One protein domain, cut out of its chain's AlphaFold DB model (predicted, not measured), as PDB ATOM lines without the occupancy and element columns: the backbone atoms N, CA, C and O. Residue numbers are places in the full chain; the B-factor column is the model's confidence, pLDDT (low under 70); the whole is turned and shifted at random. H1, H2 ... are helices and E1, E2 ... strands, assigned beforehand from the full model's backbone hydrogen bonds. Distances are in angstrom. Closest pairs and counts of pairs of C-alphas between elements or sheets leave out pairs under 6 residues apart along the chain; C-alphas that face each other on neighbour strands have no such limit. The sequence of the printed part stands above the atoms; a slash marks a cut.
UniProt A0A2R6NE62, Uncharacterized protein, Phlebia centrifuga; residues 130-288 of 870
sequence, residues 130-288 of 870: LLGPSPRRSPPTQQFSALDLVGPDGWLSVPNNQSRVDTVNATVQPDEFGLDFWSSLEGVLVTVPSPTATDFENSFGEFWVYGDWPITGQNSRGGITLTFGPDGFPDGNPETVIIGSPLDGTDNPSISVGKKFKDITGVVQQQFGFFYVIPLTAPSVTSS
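What this domain is: This is residues 130 to 288 of the 870 residues of an uncharacterized protein of Phlebia centrifuga (UniProt A0A2R6NE62). With little regular structure, long loops surround a strongly twisted five-strand sheet, with helix H2 over one face. The 159 printed residues, under half in named elements, hold two helices, then six strands; class and sheet, E1 E4 E5 E3 E2, are mixed. It is compact, radius of gyration of the C-alphas 15.5 A, spanning 42 by 36 by 34 A.

Where its parts are: From C-alpha 165 at (4.020, -6.107, -46.456), H1 runs to 168; H2 is 178 to 183, E1 189 to 192, E2 207 to 210, E3 241 to 243. E4, 264 to 271, spans 18.5 A; E5 is 274 to 279; E6, 285 to 287, ends at (-23.703, 4.897, -22.773).

How they stand to each other: In hairpin E4 and E5, find N 269 and O 276 within hydrogen-bond range, 2.9 A. H2, every O i to N i+4 pair within range, is on the sheet; its C-alpha 182 and C-alpha 275 of E5 are closest, 6.5 A. H1 is not on it.

The domain as a whole: The printed part has no cut, long links, for instance E2 to E3, and no pLDDT under 70.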
ATOM      1  N   LEU A 130     -14.043  13.087 -41.692       97.94
ATOM      2  CA  LEU A 130     -15.123  12.300 -41.112       97.94
ATOM      3  C   LEU A 130     -15.195  10.937 -41.811       97.94
ATOM      4  O   LEU A 130     -15.485  10.876 -43.010       97.94
ATOM      5  N   LEU A 131     -14.960   9.861 -41.061       98.38
ATOM      6  CA  LEU A 131     -15.116   8.490 -41.545       98.38
ATOM      7  C   LEU A 131     -16.600   8.088 -41.573       98.38
ATOM      8  O   LEU A 131     -17.462   8.748 -40.985       98.38
ATOM      9  N   GLY A 132     -16.936   7.040 -42.318       96.56
ATOM     10  CA  GLY A 132     -18.296   6.502 -42.371       96.56
ATOM     11  C   GLY A 132     -18.693   5.971 -43.748       96.56
ATOM     12  O   GLY A 132     -17.875   5.963 -44.665       96.56
ATOM     13  N   PRO A 133     -19.962   5.568 -43.928       92.56
ATOM     14  CA  PRO A 133     -20.441   4.992 -45.176       92.56
ATOM     15  C   PRO A 133     -20.367   5.971 -46.351       92.56
ATOM     16  O   PRO A 133     -20.408   7.199 -46.187       92.56
ATOM     17  N   SER A 134     -20.352   5.398 -47.557       86.69
ATOM     18  CA  SER A 134     -20.391   6.119 -48.833       86.69
ATOM     19  C   SER A 134     -21.416   7.272 -48.825       86.69
ATOM     20  O   SER A 134     -22.552   7.086 -48.374       86.69
ATOM     21  N   PRO A 135     -21.055   8.482 -49.304       89.75
ATOM     22  CA  PRO A 135     -19.844   8.818 -50.064       89.75
ATOM     23  C   PRO A 135     -18.601   9.125 -49.207       89.75
ATOM     24  O   PRO A 135     -17.609   9.605 -49.753       89.75
ATOM     25  N   ARG A 136     -18.644   8.912 -47.882       93.69
ATOM     26  CA  ARG A 136     -17.442   8.982 -47.032       93.69
ATOM     27  C   ARG A 136     -16.600   7.711 -47.195       93.69
ATOM     28  O   ARG A 136     -17.014   6.767 -47.868       93.69
ATOM     29  N   ARG A 137     -15.405   7.728 -46.603       94.00
ATOM     30  CA  ARG A 137     -14.490   6.584 -46.553       94.00
ATOM     31  C   ARG A 137     -14.816   5.726 -45.327       94.00
ATOM     32  O   ARG A 137     -14.824   6.250 -44.211       94.00
ATOM     33  N   SER A 138     -15.053   4.437 -45.539       96.12
ATOM     34  CA  SER A 138     -15.207   3.420 -44.491       96.12
ATOM     35  C   SER A 138     -14.158   2.330 -44.686       96.12
ATOM     36  O   SER A 138     -13.887   2.002 -45.843       96.12
ATOM     37  N   PRO A 139     -13.601   1.768 -43.603       96.88
ATOM     38  CA  PRO A 139     -12.702   0.631 -43.723       96.88
ATOM     39  C   PRO A 139     -13.425  -0.580 -44.344       96.88
ATOM     40  O   PRO A 139     -14.635  -0.737 -44.135       96.88
ATOM     41  N   PRO A 140     -12.721  -1.417 -45.128       95.75
ATOM     42  CA  PRO A 140     -13.217  -2.721 -45.556       95.75
ATOM     43  C   PRO A 140     -13.515  -3.613 -44.354       95.75
ATOM     44  O   PRO A 140     -12.910  -3.434 -43.303       95.75
ATOM     45  N   THR A 141     -14.415  -4.580 -44.528       94.12
ATOM     46  CA  THR A 141     -14.921  -5.406 -43.422       94.12
ATOM     47  C   THR A 141     -14.449  -6.853 -43.483       94.12
ATOM     48  O   THR A 141     -15.156  -7.704 -42.988       94.12
ATOM     49  N   GLN A 142     -13.405  -7.193 -44.250       90.75
ATOM     50  CA  GLN A 142     -13.079  -8.600 -44.557       90.75
ATOM     51  C   GLN A 142     -11.584  -8.902 -44.391       90.75
ATOM     52  O   GLN A 142     -11.126  -9.345 -43.344       90.75
ATOM     53  N   GLN A 143     -10.794  -8.669 -45.440       94.81
ATOM     54  CA  GLN A 143      -9.389  -9.063 -45.475       94.81
ATOM     55  C   GLN A 143      -8.484  -7.927 -44.989       94.81
ATOM     56  O   GLN A 143      -8.653  -6.767 -45.375       94.81
ATOM     57  N   PHE A 144      -7.471  -8.263 -44.191       95.75
ATOM     58  CA  PHE A 144      -6.432  -7.313 -43.788       95.75
ATOM     59  C   PHE A 144      -5.511  -6.949 -44.952       95.75
ATOM     60  O   PHE A 144      -5.194  -5.773 -45.119       95.75
ATOM     61  N   SER A 145      -5.094  -7.938 -45.749       96.62
ATOM     62  CA  SER A 145      -4.177  -7.769 -46.876       96.62
ATOM     63  C   SER A 145      -4.426  -8.794 -47.983       96.62
ATOM     64  O   SER A 145      -4.776  -9.945 -47.729       96.62
ATOM     65  N   ALA A 146      -4.109  -8.430 -49.228       96.31
ATOM     66  CA  ALA A 146      -4.040  -9.386 -50.336       96.31
ATOM     67  C   ALA A 146      -3.033 -10.525 -50.080       96.31
ATOM     68  O   ALA A 146      -3.153 -11.606 -50.658       96.31
ATOM     69  N   LEU A 147      -2.027 -10.284 -49.230       97.06
ATOM     70  CA  LEU A 147      -0.977 -11.247 -48.896       97.06
ATOM     71  C   LEU A 147      -1.433 -12.337 -47.914       97.06
ATOM     72  O   LEU A 147      -0.685 -13.284 -47.688       97.06
ATOM     73  N   ASP A 148      -2.644 -12.238 -47.365       96.44
ATOM     74  CA  ASP A 148      -3.228 -13.267 -46.496       96.44
ATOM     75  C   ASP A 148      -3.839 -14.429 -47.267       96.44
ATOM     76  O   ASP A 148      -4.002 -15.529 -46.745       96.44
ATOM     77  N   LEU A 149      -4.155 -14.210 -48.541       93.44
ATOM     78  CA  LEU A 149      -4.892 -15.150 -49.382       93.44
ATOM     79  C   LEU A 149      -3.984 -16.257 -49.951       93.44
ATOM     80  O   LEU A 149      -4.084 -16.635 -51.120       93.44
ATOM     81  N   VAL A 150      -3.069 -16.770 -49.124       92.94
ATOM     82  CA  VAL A 150      -2.140 -17.865 -49.459       92.94
ATOM     83  C   VAL A 150      -2.756 -19.248 -49.249       92.94
ATOM     84  O   VAL A 150      -2.279 -20.232 -49.814       92.94
ATOM     85  N   GLY A 151      -3.819 -19.325 -48.451       93.12
ATOM     86  CA  GLY A 151      -4.515 -20.553 -48.099       93.12
ATOM     87  C   GLY A 151      -6.004 -20.305 -47.868       93.12
ATOM     88  O   GLY A 151      -6.465 -19.166 -47.939       93.12
ATOM     89  N   PRO A 152      -6.780 -21.372 -47.620       92.50
ATOM     90  CA  PRO A 152      -8.225 -21.262 -47.463       92.50
ATOM     91  C   PRO A 152      -8.620 -20.471 -46.207       92.50
ATOM     92  O   PRO A 152      -9.727 -19.947 -46.166       92.50
ATOM     93  N   ASP A 153      -7.741 -20.360 -45.211       95.44
ATOM     94  CA  ASP A 153      -8.028 -19.742 -43.912       95.44
ATOM     95  C   ASP A 153      -7.564 -18.273 -43.842       95.44
ATOM     96  O   ASP A 153      -7.486 -17.700 -42.762       95.44
ATOM     97  N   GLY A 154      -7.256 -17.644 -44.986       95.19
ATOM     98  CA  GLY A 154      -6.892 -16.223 -45.060       95.19
ATOM     99  C   GLY A 154      -5.756 -15.874 -44.097       95.19
ATOM    100  O   GLY A 154      -4.733 -16.563 -44.075       95.19
ATOM    101  N   TRP A 155      -5.968 -14.862 -43.254       95.00
ATOM    102  CA  TRP A 155      -4.994 -14.393 -42.260       95.00
ATOM    103  C   TRP A 155      -4.669 -15.422 -41.156       95.00
ATOM    104  O   TRP A 155      -3.680 -15.263 -40.446       95.00
ATOM    105  N   LEU A 156      -5.439 -16.508 -41.042       95.25
ATOM    106  CA  LEU A 156      -5.157 -17.647 -40.159       95.25
ATOM    107  C   LEU A 156      -4.469 -18.814 -40.890       95.25
ATOM    108  O   LEU A 156      -4.175 -19.843 -40.281       95.25
ATOM    109  N   SER A 157      -4.198 -18.684 -42.194       94.81
ATOM    110  CA  SER A 157      -3.585 -19.755 -42.986       94.81
ATOM    111  C   SER A 157      -2.184 -20.102 -42.495       94.81
ATOM    112  O   SER A 157      -1.342 -19.230 -42.277       94.81
ATOM    113  N   VAL A 158      -1.912 -21.403 -42.425       91.25
ATOM    114  CA  VAL A 158      -0.579 -21.958 -42.180       91.25
ATOM    115  C   VAL A 158       0.031 -22.520 -43.476       91.25
ATOM    116  O   VAL A 158      -0.709 -23.029 -44.323       91.25
ATOM    117  N   PRO A 159       1.368 -22.500 -43.644       91.38
ATOM    118  CA  PRO A 159       2.353 -21.863 -42.761       91.38
ATOM    119  C   PRO A 159       2.212 -20.329 -42.740       91.38
ATOM    120  O   PRO A 159       1.880 -19.731 -43.758       91.38
ATOM    121  N   ASN A 160       2.454 -19.699 -41.583       92.19
ATOM    122  CA  ASN A 160       2.421 -18.236 -41.431       92.19
ATOM    123  C   ASN A 160       3.689 -17.574 -42.015       92.19
ATOM    124  O   ASN A 160       4.594 -18.278 -42.477       92.19
ATOM    125  N   ASN A 161       3.776 -16.233 -41.974       92.12
ATOM    126  CA  ASN A 161       4.963 -15.438 -42.347       92.12
ATOM    127  C   ASN A 161       5.558 -15.867 -43.705       92.12
ATOM    128  O   ASN A 161       6.756 -16.110 -43.848       92.12
ATOM    129  N   GLN A 162       4.689 -16.032 -44.706       93.69
ATOM    130  CA  GLN A 162       5.077 -16.427 -46.067       93.69
ATOM    131  C   GLN A 162       5.503 -15.229 -46.912       93.69
ATOM    132  O   GLN A 162       6.241 -15.376 -47.887       93.69
ATOM    133  N   SER A 163       5.023 -14.045 -46.545       94.81
ATOM    134  CA  SER A 163       5.338 -12.771 -47.168       94.81
ATOM    135  C   SER A 163       5.417 -11.676 -46.108       94.81
ATOM    136  O   SER A 163       5.085 -11.898 -44.945       94.81
ATOM    137  N   ARG A 164       5.866 -10.492 -46.521       94.06
ATOM    138  CA  ARG A 164       5.999  -9.294 -45.687       94.06
ATOM    139  C   ARG A 164       5.506  -8.084 -46.457       94.06
ATOM    140  O   ARG A 164       5.942  -7.883 -47.595       94.06
ATOM    141  N   VAL A 165       4.607  -7.313 -45.857       95.69
ATOM    142  CA  VAL A 165       4.020  -6.107 -46.456       95.69
ATOM    143  C   VAL A 165       5.113  -5.123 -46.878       95.69
ATOM    144  O   VAL A 165       5.154  -4.746 -48.049       95.69
ATOM    145  N   ASP A 166       6.059  -4.810 -45.993       92.81
ATOM    146  CA  ASP A 166       7.142  -3.848 -46.239       92.81
ATOM    147  C   ASP A 166       8.103  -4.339 -47.335       92.81
ATOM    148  O   ASP A 166       8.640  -3.561 -48.123       92.81
ATOM    149  N   THR A 167       8.322  -5.657 -47.416       93.94
ATOM    150  CA  THR A 167       9.206  -6.253 -48.434       93.94
ATOM    151  C   THR A 167       8.559  -6.255 -49.815       93.94
ATOM    152  O   THR A 167       9.236  -6.022 -50.818       93.94
ATOM    153  N   VAL A 168       7.257  -6.544 -49.884       96.69
ATOM    154  CA  VAL A 168       6.505  -6.508 -51.144       96.69
ATOM    155  C   VAL A 168       6.285  -5.064 -51.594       96.69
ATOM    156  O   VAL A 168       6.380  -4.791 -52.791       96.69
ATOM    157  N   ASN A 169       6.008  -4.162 -50.646       96.69
ATOM    158  CA  ASN A 169       5.702  -2.750 -50.861       96.69
ATOM    159  C   ASN A 169       4.697  -2.542 -52.009       96.69
ATOM    160  O   ASN A 169       4.950  -1.830 -52.988       96.69
ATOM    161  N   ALA A 170       3.571  -3.254 -51.935       96.12
ATOM    162  CA  ALA A 170       2.531  -3.159 -52.947       96.12
ATOM    163  C   ALA A 170       1.894  -1.764 -52.945       96.12
ATOM    164  O   ALA A 170       1.828  -1.079 -51.926       96.12
ATOM    165  N   THR A 171       1.378  -1.358 -54.104       97.69
ATOM    166  CA  THR A 171       0.443  -0.234 -54.169       97.69
ATOM    167  C   THR A 171      -0.800  -0.572 -53.353       97.69
ATOM    168  O   THR A 171      -1.406  -1.615 -53.600       97.69
ATOM    169  N   VAL A 172      -1.178   0.309 -52.427       97.88
ATOM    170  CA  VAL A 172      -2.304   0.062 -51.523       97.88
ATOM    171  C   VAL A 172      -3.632   0.041 -52.288       97.88
ATOM    172  O   VAL A 172      -3.823   0.769 -53.270       97.88
ATOM    173  N   GLN A 173      -4.570  -0.779 -51.823       98.00
ATOM    174  CA  GLN A 173      -5.947  -0.906 -52.302       98.00
ATOM    175  C   GLN A 173      -6.936  -0.634 -51.143       98.00
ATOM    176  O   GLN A 173      -7.545  -1.563 -50.611       98.00
ATOM    177  N   PRO A 174      -7.123   0.646 -50.749       97.31
ATOM    178  CA  PRO A 174      -7.879   1.038 -49.552       97.31
ATOM    179  C   PRO A 174      -9.355   0.639 -49.539       97.31
ATOM    180  O   PRO A 174      -9.972   0.624 -48.482       97.31
ATOM    181  N   ASP A 175      -9.938   0.375 -50.709       95.56
ATOM    182  CA  ASP A 175     -11.337  -0.039 -50.829       95.56
ATOM    183  C   ASP A 175     -11.513  -1.564 -50.672       95.56
ATOM    184  O   ASP A 175     -12.645  -2.038 -50.579       95.56
ATOM    185  N   GLU A 176     -10.417  -2.332 -50.648       95.38
ATOM    186  CA  GLU A 176     -10.432  -3.802 -50.597       95.38
ATOM    187  C   GLU A 176      -9.848  -4.363 -49.295       95.38
ATOM    188  O   GLU A 176     -10.409  -5.311 -48.746       95.38
ATOM    189  N   PHE A 177      -8.757  -3.778 -48.785       97.56
ATOM    190  CA  PHE A 177      -8.008  -4.327 -47.650       97.56
ATOM    191  C   PHE A 177      -7.886  -3.354 -46.473       97.56
ATOM    192  O   PHE A 177      -7.668  -2.153 -46.648       97.56
ATOM    193  N   GLY A 178      -8.010  -3.888 -45.257       97.06
ATOM    194  CA  GLY A 178      -7.953  -3.127 -44.010       97.06
ATOM    195  C   GLY A 178      -6.647  -2.382 -43.768       97.06
ATOM    196  O   GLY A 178      -6.663  -1.190 -43.456       97.06
ATOM    197  N   LEU A 179      -5.509  -3.063 -43.931       97.31
ATOM    198  CA  LEU A 179      -4.191  -2.452 -43.719       97.31
ATOM    199  C   LEU A 179      -3.951  -1.314 -44.708       97.31
ATOM    200  O   LEU A 179      -3.509  -0.233 -44.329       97.31
ATOM    201  N   ASP A 180      -4.318  -1.541 -45.963       98.19
ATOM    202  CA  ASP A 180      -4.240  -0.578 -47.052       98.19
ATOM    203  C   ASP A 180      -5.117   0.656 -46.779       98.19
ATOM    204  O   ASP A 180      -4.716   1.792 -47.055       98.19
ATOM    205  N   PHE A 181      -6.309   0.452 -46.202       98.44
ATOM    206  CA  PHE A 181      -7.193   1.539 -45.794       98.44
ATOM    207  C   PHE A 181      -6.541   2.434 -44.744       98.44
ATOM    208  O   PHE A 181      -6.440   3.646 -44.957       98.44
ATOM    209  N   TRP A 182      -6.079   1.852 -43.639       98.06
ATOM    210  CA  TRP A 182      -5.509   2.622 -42.535       98.06
ATOM    211  C   TRP A 182      -4.152   3.244 -42.889       98.06
ATOM    212  O   TRP A 182      -3.919   4.405 -42.547       98.06
ATOM    213  N   SER A 183      -3.319   2.553 -43.675       97.19
ATOM    214  CA  SER A 183      -2.065   3.092 -44.223       97.19
ATOM    215  C   SER A 183      -2.310   4.342 -45.079       97.19
ATOM    216  O   SER A 183      -1.671   5.374 -44.879       97.19
ATOM    217  N   SER A 184      -3.335   4.332 -45.942       98.12
ATOM    218  CA  SER A 184      -3.687   5.502 -46.770       98.12
ATOM    219  C   SER A 184      -4.203   6.723 -45.984       98.12
ATOM    220  O   SER A 184      -4.487   7.774 -46.568       98.12
ATOM    221  N   LEU A 185      -4.372   6.586 -44.667       98.12
ATOM    222  CA  LEU A 185      -4.777   7.646 -43.749       98.12
ATOM    223  C   LEU A 185      -3.667   8.036 -42.766       98.12
ATOM    224  O   LEU A 185      -3.910   8.886 -41.914       98.12
ATOM    225  N   GLU A 186      -2.463   7.473 -42.872       96.88
ATOM    226  CA  GLU A 186      -1.380   7.727 -41.923       96.88
ATOM    227  C   GLU A 186      -1.090   9.230 -41.738       96.88
ATOM    228  O   GLU A 186      -0.951   9.995 -42.693       96.88
ATOM    229  N   GLY A 187      -1.040   9.683 -40.486       97.62
ATOM    230  CA  GLY A 187      -0.828  11.077 -40.100       97.62
ATOM    231  C   GLY A 187      -2.021  12.013 -40.338       97.62
ATOM    232  O   GLY A 187      -1.948  13.190 -39.970       97.62
ATOM    233  N   VAL A 188      -3.114  11.541 -40.951       98.56
ATOM    234  CA  VAL A 188      -4.316  12.346 -41.219       98.56
ATOM    235  C   VAL A 188      -5.120  12.522 -39.935       98.56
ATOM    236  O   VAL A 188      -5.304  11.587 -39.155       98.56
ATOM    237  N   LEU A 189      -5.642  13.732 -39.723       98.69
ATOM    238  CA  LEU A 189      -6.615  14.005 -38.673       98.69
ATOM    239  C   LEU A 189      -7.989  13.468 -39.102       98.69
ATOM    240  O   LEU A 189      -8.589  13.979 -40.053       98.69
ATOM    241  N   VAL A 190      -8.503  12.469 -38.390       98.75
ATOM    242  CA  VAL A 190      -9.772  11.788 -38.678       98.75
ATOM    243  C   VAL A 190     -10.768  11.950 -37.534       98.75
ATOM    244  O   VAL A 190     -10.393  12.194 -36.386       98.75
ATOM    245  N   THR A 191     -12.052  11.782 -37.844       98.75
ATOM    246  CA  THR A 191     -13.117  11.625 -36.849       98.75
ATOM    247  C   THR A 191     -13.775  10.263 -37.022       98.75
ATOM    248  O   THR A 191     -14.333   9.977 -38.084       98.75
ATOM    249  N   VAL A 192     -13.752   9.462 -35.956       98.81
ATOM    250  CA  VAL A 192     -14.532   8.232 -35.793       98.81
ATOM    251  C   VAL A 192     -15.899   8.615 -35.212       98.81
ATOM    252  O   VAL A 192     -15.962   9.018 -34.045       98.81
ATOM    253  N   PRO A 193     -16.993   8.557 -35.994       98.38
ATOM    254  CA  PRO A 193     -18.310   8.962 -35.520       98.38
ATOM    255  C   PRO A 193     -18.924   7.920 -34.583       98.38
ATOM    256  O   PRO A 193     -18.974   6.739 -34.921       98.38
ATOM    257  N   SER A 194     -19.432   8.385 -33.438       97.31
ATOM    258  CA  SER A 194     -20.199   7.602 -32.449       97.31
ATOM    259  C   SER A 194     -19.684   6.166 -32.203       97.31
ATOM    260  O   SER A 194     -20.456   5.216 -32.368       97.31
ATOM    261  N   PRO A 195     -18.403   5.983 -31.823       98.38
ATOM    262  CA  PRO A 195     -17.810   4.658 -31.755       98.38
ATOM    263  C   PRO A 195     -18.415   3.771 -30.667       98.38
ATOM    264  O   PRO A 195     -18.933   4.260 -29.654       98.38
ATOM    265  N   THR A 196     -18.294   2.460 -30.873       98.50
ATOM    266  CA  THR A 196     -18.606   1.406 -29.897       98.50
ATOM    267  C   THR A 196     -17.356   0.566 -29.642       98.50
ATOM    268  O   THR A 196     -16.679   0.193 -30.596       98.50
ATOM    269  N   ALA A 197     -17.043   0.304 -28.371       98.06
ATOM    270  CA  ALA A 197     -15.903  -0.517 -27.970       98.06
ATOM    271  C   ALA A 197     -16.168  -2.009 -28.183       98.06
ATOM    272  O   ALA A 197     -17.251  -2.491 -27.837       98.06
ATOM    273  N   THR A 198     -15.169  -2.722 -28.697       97.31
ATOM    274  CA  THR A 198     -15.229  -4.174 -28.926       97.31
ATOM    275  C   THR A 198     -14.620  -4.985 -27.789       97.31
ATOM    276  O   THR A 198     -15.033  -6.117 -27.594       97.31
ATOM    277  N   ASP A 199     -13.737  -4.384 -26.989       94.62
ATOM    278  CA  ASP A 199     -13.010  -5.042 -25.893       94.62
ATOM    279  C   ASP A 199     -12.941  -4.140 -24.637       94.62
ATOM    280  O   ASP A 199     -13.616  -3.105 -24.548       94.62
ATOM    281  N   PHE A 200     -12.178  -4.562 -23.635       94.44
ATOM    282  CA  PHE A 200     -11.699  -3.818 -22.483       94.44
ATOM    283  C   PHE A 200     -10.436  -3.011 -22.821       94.44
ATOM    284  O   PHE A 200      -9.839  -3.140 -23.888       94.44
ATOM    285  N   GLU A 201     -10.034  -2.135 -21.906       93.06
ATOM    286  CA  GLU A 201      -8.768  -1.423 -22.006       93.06
ATOM    287  C   GLU A 201      -7.567  -2.333 -21.716       93.06
ATOM    288  O   GLU A 201      -7.575  -3.112 -20.761       93.06
ATOM    289  N   ASN A 202      -6.493  -2.182 -22.494       89.25
ATOM    290  CA  ASN A 202      -5.207  -2.801 -22.180       89.25
ATOM    291  C   ASN A 202      -4.516  -2.076 -21.000       89.25
ATOM    292  O   ASN A 202      -4.991  -1.062 -20.482       89.25
ATOM    293  N   SER A 203      -3.336  -2.548 -20.584       86.00
ATOM    294  CA  SER A 203      -2.581  -1.951 -19.467       86.00
ATOM    295  C   SER A 203      -2.139  -0.493 -19.681       86.00
ATOM    296  O   SER A 203      -1.686   0.149 -18.734       86.00
ATOM    297  N   PHE A 204      -2.246   0.028 -20.906       85.25
ATOM    298  CA  PHE A 204      -1.952   1.416 -21.271       85.25
ATOM    299  C   PHE A 204      -3.215   2.295 -21.343       85.25
ATOM    300  O   PHE A 204      -3.119   3.487 -21.643       85.25
ATOM    301  N   GLY A 205      -4.395   1.739 -21.047       91.44
ATOM    302  CA  GLY A 205      -5.674   2.440 -21.168       91.44
ATOM    303  C   GLY A 205      -6.148   2.596 -22.617       91.44
ATOM    304  O   GLY A 205      -6.980   3.461 -22.899       91.44
ATOM    305  N   GLU A 206      -5.591   1.823 -23.548       95.31
ATOM    306  CA  GLU A 206      -5.950   1.822 -24.969       95.31
ATOM    307  C   GLU A 206      -7.009   0.754 -25.235       95.31
ATOM    308  O   GLU A 206      -7.070  -0.242 -24.517       95.31
ATOM    309  N   PHE A 207      -7.858   0.956 -26.240       97.44
ATOM    310  CA  PHE A 207      -8.998   0.067 -26.484       97.44
ATOM    311  C   PHE A 207      -9.468   0.100 -27.935       97.44
ATOM    312  O   PHE A 207      -9.336   1.117 -28.618       97.44
ATOM    313  N   TRP A 208     -10.070  -0.994 -28.392       98.31
ATOM    314  CA  TRP A 208     -10.571  -1.149 -29.755       98.31
ATOM    315  C   TRP A 208     -11.993  -0.621 -29.930       98.31
ATOM    316  O   TRP A 208     -12.845  -0.774 -29.049       98.31
ATOM    317  N   VAL A 209     -12.259   0.009 -31.078       98.62
ATOM    318  CA  VAL A 209     -13.594   0.488 -31.461       98.62
ATOM    319  C   VAL A 209     -13.898   0.260 -32.939       98.62
ATOM    320  O   VAL A 209     -13.001   0.237 -33.776       98.62
ATOM    321  N   TYR A 210     -15.186   0.245 -33.272       98.44
ATOM    322  CA  TYR A 210     -15.688   0.561 -34.612       98.44
ATOM    323  C   TYR A 210     -16.578   1.812 -34.558       98.44
ATOM    324  O   TYR A 210     -17.184   2.119 -33.525       98.44
ATOM    325  N   GLY A 211     -16.653   2.563 -35.656       97.94
ATOM    326  CA  GLY A 211     -17.500   3.752 -35.802       97.94
ATOM    327  C   GLY A 211     -18.806   3.485 -36.553       97.94
ATOM    328  O   GLY A 211     -19.158   2.349 -36.852       97.94
ATOM    329  N   ASP A 212     -19.538   4.550 -36.881       96.38
ATOM    330  CA  ASP A 212     -20.754   4.485 -37.711       96.38
ATOM    331  C   ASP A 212     -20.415   4.215 -39.196       96.38
ATOM    332  O   ASP A 212     -20.429   5.124 -40.036       96.38
ATOM    333  N   TRP A 213     -20.052   2.965 -39.501       96.62
ATOM    334  CA  TRP A 213     -19.784   2.394 -40.830       96.62
ATOM    335  C   TRP A 213     -20.234   0.921 -40.912       96.62
ATOM    336  O   TRP A 213     -20.646   0.361 -39.897       96.62
ATOM    337  N   PRO A 214     -20.254   0.293 -42.109       95.06
ATOM    338  CA  PRO A 214     -20.554  -1.134 -42.225       95.06
ATOM    339  C   PRO A 214     -19.577  -1.980 -41.405       95.06
ATOM    340  O   PRO A 214     -18.381  -1.731 -41.465       95.06
ATOM    341  N   ILE A 215     -20.097  -2.963 -40.678       94.62
ATOM    342  CA  ILE A 215     -19.336  -3.912 -39.856       94.62
ATOM    343  C   ILE A 215     -19.872  -5.327 -40.103       94.62
ATOM    344  O   ILE A 215     -21.056  -5.489 -40.441       94.62
ATOM    345  N   THR A 216     -19.037  -6.335 -39.905       94.50
ATOM    346  CA  THR A 216     -19.409  -7.756 -39.835       94.50
ATOM    347  C   THR A 216     -19.214  -8.278 -38.409       94.50
ATOM    348  O   THR A 216     -18.878  -7.523 -37.503       94.50
ATOM    349  N   GLY A 217     -19.637  -9.516 -38.133       94.94
ATOM    350  CA  GLY A 217     -19.432 -10.155 -36.823       94.94
ATOM    351  C   GLY A 217     -20.147  -9.544 -35.602       94.94
ATOM    352  O   GLY A 217     -19.999 -10.076 -34.505       94.94
ATOM    353  N   GLN A 218     -20.930  -8.464 -35.737       96.50
ATOM    354  CA  GLN A 218     -21.510  -7.767 -34.580       96.50
ATOM    355  C   GLN A 218     -22.406  -8.674 -33.724       96.50
ATOM    356  O   GLN A 218     -23.423  -9.190 -34.198       96.50
ATOM    357  N   ASN A 219     -22.077  -8.774 -32.438       96.00
ATOM    358  CA  ASN A 219     -22.859  -9.520 -31.459       96.00
ATOM    359  C   ASN A 219     -23.832  -8.631 -30.671       96.00
ATOM    360  O   ASN A 219     -23.797  -7.396 -30.722       96.00
ATOM    361  N   SER A 220     -24.722  -9.265 -29.912       94.31
ATOM    362  CA  SER A 220     -25.779  -8.615 -29.136       94.31
ATOM    363  C   SER A 220     -25.251  -7.671 -28.050       94.31
ATOM    364  O   SER A 220     -25.938  -6.712 -27.672       94.31
ATOM    365  N   ARG A 221     -24.023  -7.907 -27.572       94.50
ATOM    366  CA  ARG A 221     -23.341  -7.050 -26.601       94.50
ATOM    367  C   ARG A 221     -22.830  -5.754 -27.231       94.50
ATOM    368  O   ARG A 221     -22.773  -4.733 -26.544       94.50
ATOM    369  N   GLY A 222     -22.516  -5.781 -28.523       95.06
ATOM    370  CA  GLY A 222     -21.891  -4.688 -29.265       95.06
ATOM    371  C   GLY A 222     -20.390  -4.870 -29.489       95.06
ATOM    372  O   GLY A 222     -19.754  -3.910 -29.907       95.06
ATOM    373  N   GLY A 223     -19.838  -6.054 -29.202       96.12
ATOM    374  CA  GLY A 223     -18.522  -6.469 -29.689       96.12
ATOM    375  C   GLY A 223     -18.602  -7.020 -31.114       96.12
ATOM    376  O   GLY A 223     -19.686  -7.064 -31.711       96.12
ATOM    377  N   ILE A 224     -17.464  -7.454 -31.647       96.81
ATOM    378  CA  ILE A 224     -17.369  -8.073 -32.971       96.81
ATOM    379  C   ILE A 224     -16.791  -9.469 -32.797       96.81
ATOM    380  O   ILE A 224     -15.720  -9.629 -32.239       96.81
ATOM    381  N   THR A 225     -17.545 -10.482 -33.207       96.94
ATOM    382  CA  THR A 225     -17.141 -11.884 -33.103       96.94
ATOM    383  C   THR A 225     -16.399 -12.315 -34.352       96.94
ATOM    384  O   THR A 225     -16.857 -12.041 -35.465       96.94
ATOM    385  N   LEU A 226     -15.306 -13.050 -34.164       95.25
ATOM    386  CA  LEU A 226     -14.567 -13.673 -35.252       95.25
ATOM    387  C   LEU A 226     -15.492 -14.645 -36.001       95.25
ATOM    388  O   LEU A 226     -15.976 -15.631 -35.445       95.25
ATOM    389  N   THR A 227     -15.748 -14.397 -37.283       95.00
ATOM    390  CA  THR A 227     -16.640 -15.232 -38.108       95.00
ATOM    391  C   THR A 227     -16.009 -15.556 -39.457       95.00
ATOM    392  O   THR A 227     -14.909 -15.109 -39.764       95.00
ATOM    393  N   PHE A 228     -16.679 -16.374 -40.269       94.56
ATOM    394  CA  PHE A 228     -16.371 -16.423 -41.695       94.56
ATOM    395  C   PHE A 228     -17.086 -15.274 -42.403       94.56
ATOM    396  O   PHE A 228     -18.305 -15.123 -42.276       94.56
ATOM    397  N   GLY A 229     -16.334 -14.511 -43.184       89.94
ATOM    398  CA  GLY A 229     -16.860 -13.469 -44.041       89.94
ATOM    399  C   GLY A 229     -17.721 -14.023 -45.187       89.94
ATOM    400  O   GLY A 229     -17.647 -15.212 -45.523       89.94
ATOM    401  N   PRO A 230     -18.557 -13.191 -45.841       87.69
ATOM    402  CA  PRO A 230     -19.260 -13.537 -47.081       87.69
ATOM    403  C   PRO A 230     -18.361 -14.053 -48.215       87.69
ATOM    404  O   PRO A 230     -18.871 -14.689 -49.141       87.69
ATOM    405  N   ASP A 231     -17.056 -13.782 -48.173       89.38
ATOM    406  CA  ASP A 231     -16.063 -14.306 -49.115       89.38
ATOM    407  C   ASP A 231     -15.622 -15.756 -48.812       89.38
ATOM    408  O   ASP A 231     -14.982 -16.394 -49.653       89.38
ATOM    409  N   GLY A 232     -16.026 -16.311 -47.664       92.00
ATOM    410  CA  GLY A 232     -15.715 -17.670 -47.220       92.00
ATOM    411  C   GLY A 232     -14.388 -17.816 -46.467       92.00
ATOM    412  O   GLY A 232     -14.006 -18.949 -46.152       92.00
ATOM    413  N   PHE A 233     -13.700 -16.711 -46.178       95.44
ATOM    414  CA  PHE A 233     -12.480 -16.671 -45.372       95.44
ATOM    415  C   PHE A 233     -12.785 -16.228 -43.933       95.44
ATOM    416  O   PHE A 233     -13.804 -15.577 -43.704       95.44
ATOM    417  N   PRO A 234     -11.942 -16.573 -42.945       95.38
ATOM    418  CA  PRO A 234     -12.007 -15.963 -41.623       95.38
ATOM    419  C   PRO A 234     -11.891 -14.439 -41.723       95.38
ATOM    420  O   PRO A 234     -10.954 -13.921 -42.334       95.38
ATOM    421  N   ASP A 235     -12.856 -13.746 -41.141       94.19
ATOM    422  CA  ASP A 235     -12.952 -12.293 -41.124       94.19
ATOM    423  C   ASP A 235     -12.151 -11.750 -39.943       94.19
ATOM    424  O   ASP A 235     -12.514 -12.000 -38.802       94.19
ATOM    425  N   GLY A 236     -11.042 -11.059 -40.205       90.38
ATOM    426  CA  GLY A 236     -10.199 -10.490 -39.146       90.38
ATOM    427  C   GLY A 236     -10.707  -9.158 -38.591       90.38
ATOM    428  O   GLY A 236      -9.970  -8.478 -37.882       90.38
ATOM    429  N   ASN A 237     -11.904  -8.735 -39.003       95.12
ATOM    430  CA  ASN A 237     -12.561  -7.486 -38.626       95.12
ATOM    431  C   ASN A 237     -11.665  -6.227 -38.754       95.12
ATOM    432  O   ASN A 237     -11.517  -5.444 -37.797       95.12
ATOM    433  N   PRO A 238     -11.061  -5.994 -39.944       95.94
ATOM    434  CA  PRO A 238     -10.196  -4.841 -40.217       95.94
ATOM    435  C   PRO A 238     -10.866  -3.468 -40.063       95.94
ATOM    436  O   PRO A 238     -10.187  -2.435 -40.076       95.94
ATOM    437  N   GLU A 239     -12.191  -3.431 -39.947       96.25
ATOM    438  CA  GLU A 239     -12.982  -2.229 -39.724       96.25
ATOM    439  C   GLU A 239     -12.932  -1.685 -38.294       96.25
ATOM    440  O   GLU A 239     -13.520  -0.632 -38.011       96.25
ATOM    441  N   THR A 240     -12.228  -2.377 -37.403       97.69
ATOM    442  CA  THR A 240     -11.891  -1.912 -36.059       97.69
ATOM    443  C   THR A 240     -10.598  -1.094 -36.050       97.69
ATOM    444  O   THR A 240      -9.737  -1.212 -36.923       97.69
ATOM    445  N   VAL A 241     -10.461  -0.221 -35.054       98.06
ATOM    446  CA  VAL A 241      -9.264   0.600 -34.844       98.06
ATOM    447  C   VAL A 241      -9.017   0.805 -33.357       98.06
ATOM    448  O   VAL A 241      -9.962   0.995 -32.586       98.06
ATOM    449  N   ILE A 242      -7.752   0.785 -32.945       98.31
ATOM    450  CA  ILE A 242      -7.380   1.024 -31.551       98.31
ATOM    451  C   ILE A 242      -7.315   2.530 -31.259       98.31
ATOM    452  O   ILE A 242      -6.814   3.338 -32.045       98.31
ATOM    453  N   ILE A 243      -7.863   2.931 -30.116       98.69
ATOM    454  CA  ILE A 243      -7.811   4.294 -29.593       98.69
ATOM    455  C   ILE A 243      -6.649   4.389 -28.609       98.69
ATOM    456  O   ILE A 243      -6.664   3.756 -27.554       98.69
ATOM    457  N   GLY A 244      -5.645   5.193 -28.964       97.31
ATOM    458  CA  GLY A 244      -4.435   5.377 -28.157       97.31
ATOM    459  C   GLY A 244      -4.606   6.352 -26.990       97.31
ATOM    460  O   GLY A 244      -5.700   6.855 -26.713       97.31
ATOM    461  N   SER A 245      -3.497   6.670 -26.321       96.06
ATOM    462  CA  SER A 245      -3.479   7.683 -25.258       96.06
ATOM    463  C   SER A 245      -3.732   9.107 -25.797       96.06
ATOM    464  O   SER A 245      -3.132   9.492 -26.807       96.06
ATOM    465  N   PRO A 246      -4.558   9.933 -25.128       97.38
ATOM    466  CA  PRO A 246      -4.824  11.307 -25.552       97.38
ATOM    467  C   PRO A 246      -3.597  12.225 -25.590       97.38
ATOM    468  O   PRO A 246      -2.819  12.313 -24.640       97.38
ATOM    469  N   LEU A 247      -3.463  12.992 -26.677       96.44
ATOM    470  CA  LEU A 247      -2.323  13.895 -26.898       96.44
ATOM    471  C   LEU A 247      -2.276  15.098 -25.945       96.44
ATOM    472  O   LEU A 247      -1.215  15.699 -25.774       96.44
ATOM    473  N   ASP A 248      -3.398  15.469 -25.326       95.44
ATOM    474  CA  ASP A 248      -3.456  16.527 -24.311       95.44
ATOM    475  C   ASP A 248      -3.062  16.049 -22.898       95.44
ATOM    476  O   ASP A 248      -3.017  16.862 -21.970       95.44
ATOM    477  N   GLY A 249      -2.747  14.758 -22.738       93.69
ATOM    478  CA  GLY A 249      -2.365  14.143 -21.468       93.69
ATOM    479  C   GLY A 249      -3.539  13.858 -20.530       93.69
ATOM    480  O   GLY A 249      -3.311  13.632 -19.344       93.69
ATOM    481  N   THR A 250      -4.779  13.915 -21.022       96.56
ATOM    482  CA  THR A 250      -5.937  13.375 -20.297       96.56
ATOM    483  C   THR A 250      -5.968  11.848 -20.372       96.56
ATOM    484  O   THR A 250      -5.409  11.258 -21.291       96.56
ATOM    485  N   ASP A 251      -6.626  11.205 -19.407       95.31
ATOM    486  CA  ASP A 251      -6.737   9.745 -19.361       95.31
ATOM    487  C   ASP A 251      -7.974   9.259 -20.123       95.31
ATOM    488  O   ASP A 251      -9.055   9.857 -20.031       95.31
ATOM    489  N   ASN A 252      -7.837   8.141 -20.837       96.81
ATOM    490  CA  ASN A 252      -8.985   7.434 -21.397       96.81
ATOM    491  C   ASN A 252      -9.929   6.952 -20.272       96.81
ATOM    492  O   ASN A 252      -9.483   6.668 -19.156       96.81
ATOM    493  N   PRO A 253     -11.249   6.873 -20.522       95.38
ATOM    494  CA  PRO A 253     -12.184   6.317 -19.549       95.38
ATOM    495  C   PRO A 253     -11.979   4.803 -19.404       95.38
ATOM    496  O   PRO A 253     -11.456   4.170 -20.308       95.38
ATOM    497  N   SER A 254     -12.474   4.202 -18.318       93.81
ATOM    498  CA  SER A 254     -12.562   2.735 -18.238       93.81
ATOM    499  C   SER A 254     -13.545   2.191 -19.280       93.81
ATOM    500  O   SER A 254     -14.588   2.816 -19.544       93.81
ATOM    501  N   ILE A 255     -13.248   1.026 -19.848       95.12
ATOM    502  CA  ILE A 255     -13.866   0.461 -21.047       95.12
ATOM    503  C   ILE A 255     -14.518  -0.894 -20.726       95.12
ATOM    504  O   ILE A 255     -14.308  -1.508 -19.688       95.12
ATOM    505  N   SER A 256     -15.482  -1.270 -21.556       94.62
ATOM    506  CA  SER A 256     -16.131  -2.583 -21.550       94.62
ATOM    507  C   SER A 256     -16.731  -2.807 -22.930       94.62
ATOM    508  O   SER A 256     -17.186  -1.843 -23.561       94.62
ATOM    509  N   VAL A 257     -16.837  -4.071 -23.338       96.00
ATOM    510  CA  VAL A 257     -17.487  -4.475 -24.593       96.00
ATOM    511  C   VAL A 257     -18.868  -3.833 -24.710       96.00
ATOM    512  O   VAL A 257     -19.697  -3.971 -23.801       96.00
ATOM    513  N   GLY A 258     -19.121  -3.139 -25.822       96.19
ATOM    514  CA  GLY A 258     -20.387  -2.475 -26.139       96.19
ATOM    515  C   GLY A 258     -20.539  -1.051 -25.593       96.19
ATOM    516  O   GLY A 258     -21.588  -0.423 -25.788       96.19
ATOM    517  N   LYS A 259     -19.533  -0.509 -24.891       97.12
ATOM    518  CA  LYS A 259     -19.550   0.888 -24.428       97.12
ATOM    519  C   LYS A 259     -19.516   1.839 -25.622       97.12
ATOM    520  O   LYS A 259     -18.763   1.634 -26.566       97.12
ATOM    521  N   LYS A 260     -20.342   2.885 -25.586       97.94
ATOM    522  CA  LYS A 260     -20.482   3.857 -26.680       97.94
ATOM    523  C   LYS A 260     -19.926   5.211 -26.293       97.94
ATOM    524  O   LYS A 260     -20.006   5.611 -25.127       97.94
ATOM    525  N   PHE A 261     -19.444   5.944 -27.287       98.56
ATOM    526  CA  PHE A 261     -18.796   7.237 -27.107       98.56
ATOM    527  C   PHE A 261     -19.438   8.315 -27.980       98.56
ATOM    528  O   PHE A 261     -20.239   8.046 -28.876       98.56
ATOM    529  N   LYS A 262     -19.104   9.572 -27.688       98.50
ATOM    530  CA  LYS A 262     -19.205  10.654 -28.671       98.50
ATOM    531  C   LYS A 262     -18.119  10.465 -29.727       98.50
ATOM    532  O   LYS A 262     -17.172   9.719 -29.500       98.50
ATOM    533  N   ASP A 263     -18.241  11.192 -30.831       98.69
ATOM    534  CA  ASP A 263     -17.228  11.234 -31.883       98.69
ATOM    535  C   ASP A 263     -15.816  11.422 -31.303       98.69
ATOM    536  O   ASP A 263     -15.574  12.339 -30.510       98.69
ATOM    537  N   ILE A 264     -14.892  10.556 -31.715       98.81
ATOM    538  CA  ILE A 264     -13.481  10.613 -31.327       98.81
ATOM    539  C   ILE A 264     -12.716  11.218 -32.497       98.81
ATOM    540  O   ILE A 264     -12.811  10.735 -33.622       98.81
ATOM    541  N   THR A 265     -11.979  12.300 -32.250       98.81
ATOM    542  CA  THR A 265     -11.121  12.937 -33.258       98.81
ATOM    543  C   THR A 265      -9.666  12.779 -32.857       98.81
ATOM    544  O   THR A 265      -9.304  13.084 -31.718       98.81
ATOM    545  N   GLY A 266      -8.841  12.324 -33.791       98.69
ATOM    546  CA  GLY A 266      -7.444  11.997 -33.548       98.69
ATOM    547  C   GLY A 266      -6.650  11.875 -34.838       98.69
ATOM    548  O   GLY A 266      -7.204  12.002 -35.929       98.69
ATOM    549  N   VAL A 267      -5.347  11.669 -34.707       98.62
ATOM    550  CA  VAL A 267      -4.449  11.419 -35.843       98.62
ATOM    551  C   VAL A 267      -4.243   9.922 -36.014       98.62
ATOM    552  O   VAL A 267      -4.099   9.213 -35.019       98.62
ATOM    553  N   VAL A 268      -4.253   9.442 -37.256       98.44
ATOM    554  CA  VAL A 268      -3.954   8.033 -37.543       98.44
ATOM    555  C   VAL A 268      -2.446   7.808 -37.464       98.44
ATOM    556  O   VAL A 268      -1.683   8.589 -38.029       98.44
ATOM    557  N   GLN A 269      -2.007   6.756 -36.783       94.19
ATOM    558  CA  GLN A 269      -0.596   6.385 -36.690       94.19
ATOM    559  C   GLN A 269      -0.460   4.866 -36.608       94.19
ATOM    560  O   GLN A 269      -1.156   4.237 -35.816       94.19
ATOM    561  N   GLN A 270       0.456   4.279 -37.376       89.75
ATOM    562  CA  GLN A 270       0.882   2.905 -37.129       89.75
ATOM    563  C   GLN A 270       1.886   2.901 -35.973       89.75
ATOM    564  O   GLN A 270       2.873   3.640 -35.994       89.75
ATOM    565  N   GLN A 271       1.622   2.104 -34.941       84.38
ATOM    566  CA  GLN A 271       2.596   1.829 -33.888       84.38
ATOM    567  C   GLN A 271       2.326   0.461 -33.258       84.38
ATOM    568  O   GLN A 271       1.195  -0.008 -33.245       84.38
ATOM    569  N   PHE A 272       3.369  -0.195 -32.742       82.19
ATOM    570  CA  PHE A 272       3.262  -1.475 -32.016       82.19
ATOM    571  C   PHE A 272       2.492  -2.584 -32.761       82.19
ATOM    572  O   PHE A 272       1.895  -3.453 -32.138       82.19
ATOM    573  N   GLY A 273       2.521  -2.559 -34.098       85.19
ATOM    574  CA  GLY A 273       1.869  -3.571 -34.931       85.19
ATOM    575  C   GLY A 273       0.389  -3.328 -35.220       85.19
ATOM    576  O   GLY A 273      -0.224  -4.200 -35.822       85.19
ATOM    577  N   PHE A 274      -0.163  -2.163 -34.861       92.50
ATOM    578  CA  PHE A 274      -1.557  -1.799 -35.126       92.50
ATOM    579  C   PHE A 274      -1.689  -0.365 -35.649       92.50
ATOM    580  O   PHE A 274      -0.829   0.489 -35.409       92.50
ATOM    581  N   PHE A 275      -2.787  -0.081 -36.348       96.00
ATOM    582  CA  PHE A 275      -3.183   1.288 -36.664       96.00
ATOM    583  C   PHE A 275      -4.012   1.888 -35.537       96.00
ATOM    584  O   PHE A 275      -5.080   1.394 -35.183       96.00
ATOM    585  N   TYR A 276      -3.526   3.005 -35.010       97.62
ATOM    586  CA  TYR A 276      -4.156   3.767 -33.951       97.62
ATOM    587  C   TYR A 276      -4.852   5.003 -34.498       97.62
ATOM    588  O   TYR A 276      -4.329   5.678 -35.382       97.62
ATOM    589  N   VAL A 277      -5.962   5.387 -33.869       98.75
ATOM    590  CA  VAL A 277      -6.376   6.791 -33.794       98.75
ATOM    591  C   VAL A 277      -5.892   7.328 -32.454       98.75
ATOM    592  O   VAL A 277      -6.440   6.984 -31.408       98.75
ATOM    593  N   ILE A 278      -4.872   8.186 -32.475       98.44
ATOM    594  CA  ILE A 278      -4.370   8.856 -31.272       98.44
ATOM    595  C   ILE A 278      -5.263  10.076 -31.004       98.44
ATOM    596  O   ILE A 278      -5.208  11.055 -31.765       98.44
ATOM    597  N   PRO A 279      -6.132  10.039 -29.978       98.62
ATOM    598  CA  PRO A 279      -7.152  11.058 -29.804       98.62
ATOM    599  C   PRO A 279      -6.534  12.390 -29.366       98.62
ATOM    600  O   PRO A 279      -5.547  12.442 -28.634       98.62
ATOM    601  N   LEU A 280      -7.131  13.505 -29.797       98.31
ATOM    602  CA  LEU A 280      -6.673  14.834 -29.373       98.31
ATOM    603  C   LEU A 280      -6.917  15.079 -27.876       98.31
ATOM    604  O   LEU A 280      -6.141  15.783 -27.235       98.31
ATOM    605  N   THR A 281      -8.004  14.516 -27.349       97.75
ATOM    606  CA  THR A 281      -8.465  14.623 -25.958       97.75
ATOM    607  C   THR A 281      -9.159  13.324 -25.558       97.75
ATOM    608  O   THR A 281      -9.683  12.637 -26.438       97.75
ATOM    609  N   ALA A 282      -9.266  13.033 -24.262       97.81
ATOM    610  CA  ALA A 282      -9.954  11.846 -23.757       97.81
ATOM    611  C   ALA A 282     -11.359  11.647 -24.376       97.81
ATOM    612  O   ALA A 282     -12.188  12.572 -24.358       97.81
ATOM    613  N   PRO A 283     -11.663  10.443 -24.897       98.31
ATOM    614  CA  PRO A 283     -12.992  10.071 -25.363       98.31
ATOM    615  C   PRO A 283     -14.071  10.250 -24.288       98.31
ATOM    616  O   PRO A 283     -13.874   9.980 -23.106       98.31
ATOM    617  N   SER A 284     -15.262  10.677 -24.710       98.06
ATOM    618  CA  SER A 284     -16.410  10.880 -23.818       98.06
ATOM    619  C   SER A 284     -17.447   9.773 -23.984       98.06
ATOM    620  O   SER A 284     -18.058   9.664 -25.046       98.06
ATOM    621  N   VAL A 285     -17.704   9.010 -22.921       97.81
ATOM    622  CA  VAL A 285     -18.724   7.946 -22.896       97.81
ATOM    623  C   VAL A 285     -20.137   8.533 -23.032       97.81
ATOM    624  O   VAL A 285     -20.485   9.512 -22.368       97.81
ATOM    625  N   THR A 286     -20.968   7.929 -23.882       97.56
ATOM    626  CA  THR A 286     -22.394   8.266 -24.063       97.56
ATOM    627  C   THR A 286     -23.317   7.241 -23.419       97.56
ATOM    628  O   THR A 286     -24.348   7.623 -22.863       97.56
ATOM    629  N   SER A 287     -22.952   5.958 -23.447       95.56
ATOM    630  CA  SER A 287     -23.703   4.897 -22.773       95.56
ATOM    631  C   SER A 287     -22.830   3.692 -22.456       95.56
ATOM    632  O   SER A 287     -21.958   3.339 -23.246       95.56
ATOM    633  N   SER A 288     -23.147   3.012 -21.357       92.44
ATOM    634  CA  SER A 288     -22.600   1.698 -21.020       92.44
ATOM    635  C   SER A 288     -23.685   0.626 -21.168       92.44
ATOM    636  O   SER A 288     -24.849   0.910 -20.861       92.44
TER     637      SER A 288